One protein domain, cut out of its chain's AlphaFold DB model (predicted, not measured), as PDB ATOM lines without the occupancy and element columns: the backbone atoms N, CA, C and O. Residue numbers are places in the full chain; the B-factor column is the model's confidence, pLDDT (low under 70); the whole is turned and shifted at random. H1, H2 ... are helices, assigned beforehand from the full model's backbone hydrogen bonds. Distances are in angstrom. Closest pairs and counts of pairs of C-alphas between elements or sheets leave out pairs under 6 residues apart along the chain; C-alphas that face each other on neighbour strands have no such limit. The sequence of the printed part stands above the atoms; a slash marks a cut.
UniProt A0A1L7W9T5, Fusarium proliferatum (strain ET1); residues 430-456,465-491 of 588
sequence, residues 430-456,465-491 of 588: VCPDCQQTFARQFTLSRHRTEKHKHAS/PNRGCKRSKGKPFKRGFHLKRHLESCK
ATOM      1  N   VAL A 430     -38.731  57.118  61.199       79.44
ATOM      2  CA  VAL A 430     -39.447  56.328  62.216       79.44
ATOM      3  C   VAL A 430     -40.683  55.650  61.616       79.44
ATOM      4  O   VAL A 430     -41.498  56.273  60.926       79.44
ATOM      5  N   CYS A 431     -40.857  54.360  61.889       80.94
ATOM      6  CA  CYS A 431     -42.108  53.655  61.621       80.94
ATOM      7  C   CYS A 431     -43.140  53.997  62.717       80.94
ATOM      8  O   CYS A 431     -42.878  53.678  63.873       80.94
ATOM      9  N   PRO A 432     -44.297  54.626  62.426       75.12
ATOM     10  CA  PRO A 432     -45.256  55.025  63.462       75.12
ATOM     11  C   PRO A 432     -45.873  53.813  64.176       75.12
ATOM     12  O   PRO A 432     -46.232  53.901  65.344       75.12
ATOM     13  N   ASP A 433     -45.928  52.673  63.488       73.06
ATOM     14  CA  ASP A 433     -46.635  51.462  63.904       73.06
ATOM     15  C   ASP A 433     -45.831  50.589  64.893       73.06
ATOM     16  O   ASP A 433     -46.376  49.676  65.511       73.06
ATOM     17  N   CYS A 434     -44.521  50.839  65.032       82.19
ATOM     18  CA  CYS A 434     -43.608  50.085  65.913       82.19
ATOM     19  C   CYS A 434     -42.417  50.895  66.465       82.19
ATOM     20  O   CYS A 434     -41.553  50.341  67.140       82.19
ATOM     21  N   GLN A 435     -42.334  52.185  66.131       74.75
ATOM     22  CA  GLN A 435     -41.286  53.147  66.500       74.75
ATOM     23  C   GLN A 435     -39.840  52.782  66.098       74.75
ATOM     24  O   GLN A 435     -38.901  53.478  66.483       74.75
ATOM     25  N   GLN A 436     -39.627  51.760  65.259       75.25
ATOM     26  CA  GLN A 436     -38.287  51.451  64.743       75.25
ATOM     27  C   GLN A 436     -37.758  52.550  63.807       75.25
ATOM     28  O   GLN A 436     -38.472  53.042  62.928       75.25
ATOM     29  N   THR A 437     -36.490  52.914  64.002       78.31
ATOM     30  CA  THR A 437     -35.746  53.925  63.245       78.31
ATOM     31  C   THR A 437     -34.999  53.303  62.066       78.31
ATOM     32  O   THR A 437     -34.246  52.343  62.219       78.31
ATOM     33  N   PHE A 438     -35.148  53.888  60.878       78.50
ATOM     34  CA  PHE A 438     -34.466  53.447  59.661       78.50
ATOM     35  C   PHE A 438     -33.601  54.563  59.078       78.50
ATOM     36  O   PHE A 438     -34.016  55.716  58.989       78.50
ATOM     37  N   ALA A 439     -32.397  54.212  58.623       77.00
ATOM     38  CA  ALA A 439     -31.454  55.171  58.044       77.00
ATOM     39  C   ALA A 439     -31.884  55.730  56.670       77.00
ATOM     40  O   ALA A 439     -31.290  56.693  56.196       77.00
ATOM     41  N   ARG A 440     -32.872  55.116  55.996       77.25
ATOM     42  CA  ARG A 440     -33.400  55.552  54.691       77.25
ATOM     43  C   ARG A 440     -34.901  55.266  54.590       77.25
ATOM     44  O   ARG A 440     -35.382  54.251  55.087       77.25
ATOM     45  N   GLN A 441     -35.633  56.107  53.860       80.69
ATOM     46  CA  GLN A 441     -37.073  55.934  53.628       80.69
ATOM     47  C   GLN A 441     -37.413  54.574  52.990       80.69
ATOM     48  O   GLN A 441     -38.377  53.929  53.390       80.69
ATOM     49  N   PHE A 442     -36.599  54.096  52.041       77.50
ATOM     50  CA  PHE A 442     -36.815  52.811  51.362       77.50
ATOM     51  C   PHE A 442     -36.823  51.609  52.324       77.50
ATOM     52  O   PHE A 442     -37.667  50.722  52.191       77.50
ATOM     53  N   THR A 443     -35.921  51.580  53.313       82.44
ATOM     54  CA  THR A 443     -35.869  50.486  54.296       82.44
ATOM     55  C   THR A 443     -37.045  50.543  55.271       82.44
ATOM     56  O   THR A 443     -37.592  49.490  55.591       82.44
ATOM     57  N   LEU A 444     -37.520  51.741  55.631       82.75
ATOM     58  CA  LEU A 444     -38.796  51.915  56.337       82.75
ATOM     59  C   LEU A 444     -39.990  51.418  55.505       82.75
ATOM     60  O   LEU A 444     -40.834  50.697  56.033       82.75
ATOM     61  N   SER A 445     -40.073  51.759  54.216       72.69
ATOM     62  CA  SER A 445     -41.185  51.327  53.356       72.69
ATOM     63  C   SER A 445     -41.230  49.806  53.237       72.69
ATOM     64  O   SER A 445     -42.285  49.202  53.429       72.69
ATOM     65  N   ARG A 446     -40.068  49.174  53.019       79.62
ATOM     66  CA  ARG A 446     -39.924  47.715  53.023       79.62
ATOM     67  C   ARG A 446     -40.375  47.117  54.361       79.62
ATOM     68  O   ARG A 446     -41.226  46.228  54.363       79.62
ATOM     69  N   HIS A 447     -39.895  47.651  55.485       82.94
ATOM     70  CA  HIS A 447     -40.301  47.210  56.819       82.94
ATOM     71  C   HIS A 447     -41.825  47.301  57.023       82.94
ATOM     72  O   HIS A 447     -42.435  46.320  57.444       82.94
ATOM     73  N   ARG A 448     -42.472  48.421  56.663       75.44
ATOM     74  CA  ARG A 448     -43.938  48.571  56.759       75.44
ATOM     75  C   ARG A 448     -44.682  47.526  55.919       75.44
ATOM     76  O   ARG A 448     -45.664  46.960  56.395       75.44
ATOM     77  N   THR A 449     -44.202  47.211  54.714       70.94
ATOM     78  CA  THR A 449     -44.814  46.155  53.884       70.94
ATOM     79  C   THR A 449     -44.623  44.741  54.440       70.94
ATOM     80  O   THR A 449     -45.539  43.929  54.338       70.94
ATOM     81  N   GLU A 450     -43.473  44.440  55.052       74.12
ATOM     82  CA  GLU A 450     -43.140  43.100  55.564       74.12
ATOM     83  C   GLU A 450     -43.734  42.827  56.958       74.12
ATOM     84  O   GLU A 450     -44.243  41.736  57.206       74.12
ATOM     85  N   LYS A 451     -43.686  43.811  57.868       73.69
ATOM     86  CA  LYS A 451     -44.121  43.683  59.271       73.69
ATOM     87  C   LYS A 451     -45.570  44.101  59.508       73.69
ATOM     88  O   LYS A 451     -46.258  43.440  60.278       73.69
ATOM     89  N   HIS A 452     -46.031  45.171  58.858       71.88
ATOM     90  CA  HIS A 452     -47.320  45.804  59.169       71.88
ATOM     91  C   HIS A 452     -48.413  45.545  58.124       71.88
ATOM     92  O   HIS A 452     -49.557  45.928  58.343       71.88
ATOM     93  N   LYS A 453     -48.094  44.872  57.004       59.12
ATOM     94  CA  LYS A 453     -49.051  44.505  55.938       59.12
ATOM     95  C   LYS A 453     -49.982  45.655  55.517       59.12
ATOM     96  O   LYS A 453     -51.149  45.431  55.200       59.12
ATOM     97  N   HIS A 454     -49.458  46.882  55.442       48.47
ATOM     98  CA  HIS A 454     -50.188  47.996  54.839       48.47
ATOM     99  C   HIS A 454     -50.332  47.783  53.329       48.47
ATOM    100  O   HIS A 454     -49.551  48.288  52.523       48.47
ATOM    101  N   ALA A 455     -51.365  47.027  52.957       43.84
ATOM    102  CA  ALA A 455     -51.937  47.040  51.628       43.84
ATOM    103  C   ALA A 455     -52.511  48.442  51.387       43.84
ATOM    104  O   ALA A 455     -53.607  48.778  51.833       43.84
ATOM    105  N   SER A 456     -51.737  49.286  50.709       39.78
ATOM    106  CA  SER A 456     -52.253  50.505  50.096       39.78
ATOM    107  C   SER A 456     -53.387  50.106  49.150       39.78
ATOM    108  O   SER A 456     -53.129  49.393  48.179       39.78
ATOM    109  N   PRO A 465     -55.074  47.075  29.329       72.44
ATOM    110  CA  PRO A 465     -56.281  47.813  28.931       72.44
ATOM    111  C   PRO A 465     -56.826  47.410  27.551       72.44
ATOM    112  O   PRO A 465     -58.039  47.372  27.344       72.44
ATOM    113  N   ASN A 466     -55.945  47.046  26.608       67.75
ATOM    114  CA  ASN A 466     -56.357  46.590  25.279       67.75
ATOM    115  C   ASN A 466     -57.144  45.265  25.355       67.75
ATOM    116  O   ASN A 466     -56.559  44.190  25.524       67.75
ATOM    117  N   ARG A 467     -58.467  45.339  25.137       60.81
ATOM    118  CA  ARG A 467     -59.403  44.197  25.174       60.81
ATOM    119  C   ARG A 467     -59.145  43.122  24.101       60.81
ATOM    120  O   ARG A 467     -59.692  42.026  24.214       60.81
ATOM    121  N   GLY A 468     -58.303  43.394  23.098       62.09
ATOM    122  CA  GLY A 468     -57.809  42.399  22.136       62.09
ATOM    123  C   GLY A 468     -56.645  41.536  22.652       62.09
ATOM    124  O   GLY A 468     -56.337  40.497  22.072       62.09
ATOM    125  N   CYS A 469     -55.986  41.922  23.749       72.81
ATOM    126  CA  CYS A 469     -54.813  41.213  24.250       72.81
ATOM    127  C   CYS A 469     -55.171  39.949  25.052       72.81
ATOM    128  O   CYS A 469     -56.008  39.999  25.956       72.81
ATOM    129  N   LYS A 470     -54.419  38.851  24.855       67.00
ATOM    130  CA  LYS A 470     -54.501  37.613  25.666       67.00
ATOM    131  C   LYS A 470     -54.250  37.827  27.176       67.00
ATOM    132  O   LYS A 470     -54.538  36.936  27.969       67.00
ATOM    133  N   ARG A 471     -53.720  38.988  27.591       64.19
ATOM    134  CA  ARG A 471     -53.500  39.389  28.998       64.19
ATOM    135  C   ARG A 471     -54.541  40.375  29.555       64.19
ATOM    136  O   ARG A 471     -54.439  40.732  30.721       64.19
ATOM    137  N   SER A 472     -55.552  40.778  28.778       61.28
ATOM    138  CA  SER A 472     -56.675  41.600  29.281       61.28
ATOM    139  C   SER A 472     -57.783  40.773  29.948       61.28
ATOM    140  O   SER A 472     -58.447  41.251  30.858       61.28
ATOM    141  N   LYS A 473     -57.942  39.505  29.540       59.31
ATOM    142  CA  LYS A 473     -58.861  38.511  30.137       59.31
ATOM    143  C   LYS A 473     -58.123  37.403  30.912       59.31
ATOM    144  O   LYS A 473     -58.657  36.316  31.105       59.31
ATOM    145  N   GLY A 474     -56.854  37.635  31.256       63.25
ATOM    146  CA  GLY A 474     -55.962  36.647  31.875       63.25
ATOM    147  C   GLY A 474     -55.715  36.903  33.364       63.25
ATOM    148  O   GLY A 474     -56.339  37.766  33.971       63.25
ATOM    149  N   LYS A 475     -54.755  36.178  33.955       66.38
ATOM    150  CA  LYS A 475     -54.269  36.480  35.313       66.38
ATOM    151  C   LYS A 475     -53.616  37.880  35.335       66.38
ATOM    152  O   LYS A 475     -52.794  38.136  34.449       66.38
ATOM    153  N   PRO A 476     -53.930  38.751  36.316       70.94
ATOM    154  CA  PRO A 476     -53.361  40.097  36.405       70.94
ATOM    155  C   PRO A 476     -51.856  40.079  36.714       70.94
ATOM    156  O   PRO A 476     -51.314  39.114  37.263       70.94
ATOM    157  N   PHE A 477     -51.167  41.163  36.360       73.69
ATOM    158  CA  PHE A 477     -49.746  41.339  36.641       73.69
ATOM    159  C   PHE A 477     -49.522  41.668  38.124       73.69
ATOM    160  O   PHE A 477     -50.079  42.623  38.646       73.69
ATOM    161  N   LYS A 478     -48.630  40.931  38.801       66.62
ATOM    162  CA  LYS A 478     -48.347  41.121  40.241       66.62
ATOM    163  C   LYS A 478     -47.692  42.469  40.607       66.62
ATOM    164  O   LYS A 478     -47.551  42.759  41.790       66.62
ATOM    165  N   ARG A 479     -47.209  43.246  39.627       69.12
ATOM    166  CA  ARG A 479     -46.549  44.557  39.798       69.12
ATOM    167  C   ARG A 479     -46.716  45.404  38.533       69.12
ATOM    168  O   ARG A 479     -46.543  44.880  37.432       69.12
ATOM    169  N   GLY A 480     -46.924  46.715  38.688       71.88
ATOM    170  CA  GLY A 480     -47.102  47.657  37.569       71.88
ATOM    171  C   GLY A 480     -45.943  47.669  36.560       71.88
ATOM    172  O   GLY A 480     -46.174  47.777  35.363       71.88
ATOM    173  N   PHE A 481     -44.706  47.427  37.005       72.00
ATOM    174  CA  PHE A 481     -43.534  47.291  36.126       72.00
ATOM    175  C   PHE A 481     -43.672  46.167  35.078       72.00
ATOM    176  O   PHE A 481     -43.235  46.317  33.939       72.00
ATOM    177  N   HIS A 482     -44.325  45.052  35.431       75.62
ATOM    178  CA  HIS A 482     -44.543  43.936  34.502       75.62
ATOM    179  C   HIS A 482     -45.655  44.253  33.493       75.62
ATOM    180  O   HIS A 482     -45.586  43.789  32.356       75.62
ATOM    181  N   LEU A 483     -46.642  45.069  33.889       78.44
ATOM    182  CA  LEU A 483     -47.623  45.640  32.969       78.44
ATOM    183  C   LEU A 483     -46.942  46.639  32.019       78.44
ATOM    184  O   LEU A 483     -47.081  46.478  30.815       78.44
ATOM    185  N   LYS A 484     -46.136  47.587  32.520       73.81
ATOM    186  CA  LYS A 484     -45.435  48.584  31.686       73.81
ATOM    187  C   LYS A 484     -44.569  47.927  30.605       73.81
ATOM    188  O   LYS A 484     -44.784  48.185  29.426       73.81
ATOM    189  N   ARG A 485     -43.709  46.972  30.986       78.00
ATOM    190  CA  ARG A 485     -42.900  46.193  30.031       78.00
ATOM    191  C   ARG A 485     -43.759  45.447  29.010       78.00
ATOM    192  O   ARG A 485     -43.361  45.323  27.858       78.00
ATOM    193  N   HIS A 486     -44.930  44.940  29.399       80.31
ATOM    194  CA  HIS A 486     -45.856  44.289  28.472       80.31
ATOM    195  C   HIS A 486     -46.515  45.281  27.498       80.31
ATOM    196  O   HIS A 486     -46.648  44.950  26.322       80.31
ATOM    197  N   LEU A 487     -46.889  46.478  27.955       76.06
ATOM    198  CA  LEU A 487     -47.430  47.547  27.109       76.06
ATOM    199  C   LEU A 487     -46.392  48.019  26.079       76.06
ATOM    200  O   LEU A 487     -46.696  48.060  24.889       76.06
ATOM    201  N   GLU A 488     -45.153  48.249  26.523       73.00
ATOM    202  CA  GLU A 488     -43.991  48.567  25.679       73.00
ATOM    203  C   GLU A 488     -43.740  47.447  24.643       73.00
ATOM    204  O   GLU A 488     -43.722  47.698  23.439       73.00
ATOM    205  N   SER A 489     -43.661  46.186  25.092       71.00
ATOM    206  CA  SER A 489     -43.379  45.015  24.234       71.00
ATOM    207  C   SER A 489     -44.510  44.651  23.260       71.00
ATOM    208  O   SER A 489     -44.279  43.924  22.297       71.00
ATOM    209  N   CYS A 490     -45.745  45.101  23.507       70.06
ATOM    210  CA  CYS A 490     -46.907  44.838  22.649       70.06
ATOM    211  C   CYS A 490     -47.445  46.093  21.941       70.06
ATOM    212  O   CYS A 490     -48.497  46.011  21.313       70.06
ATOM    213  N   LYS A 491     -46.742  47.233  22.022       67.75
ATOM    214  CA  LYS A 491     -47.151  48.530  21.446       67.75
ATOM    215  C   LYS A 491     -48.583  48.947  21.827       67.75
ATOM    216  O   LYS A 491     -49.350  49.421  20.993       67.75
TER     217      LYS A 491
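AT A GLANCE: This is residues 430 to 456 and 465 to 491 of the 588 residues of a protein of Fusarium proliferatum (strain ET1) (UniProt A0A1L7W9T5). Little regular structure is present in this rod of two small lobes, each a single helix with loops: residues 430 to 440 loop beside H1 in one lobe, and residues 465 to 479 loop back beside H2 in the other. A cut in the chain lies between the lobes. The printed part has 54 residues, with H1 then H2 along the chain and no named strand; the class is all helix, though under half of the residues are in named elements. The whole is extended, with a radius of gyration of the C-alphas of 17.1 A and spans of 49 by 18 by 12 A.

HOW THE PARTS SIT: H1, residues 441 to 451, is the longest helix by residues. H2, residues 480 to 489, is apart from it, with no C-alpha of the one within 8 A of the other. In H1 and H2 every O i to N i+4 pair is within hydrogen-bond range.

IN THESE COORDINATES: H1 runs 15.2 A from C-alpha 441 at (-37.073, 55.934, 53.628) to C-alpha 451. H2 runs 14.1 A and ends with C-alpha 489 at (-43.379, 45.015, 24.234).

THE WHOLE: The C-alphas farthest apart, of Gln 435 and Gly 468, are 48.5 A apart. Residues 457 to 464 are not printed, and C-alphas 456 and 465 are 21.7 A apart across the cut. Mean pLDDT of the printed part is 71.4, with 16 residues under 70, among them 453 to 456 and 470 to 475.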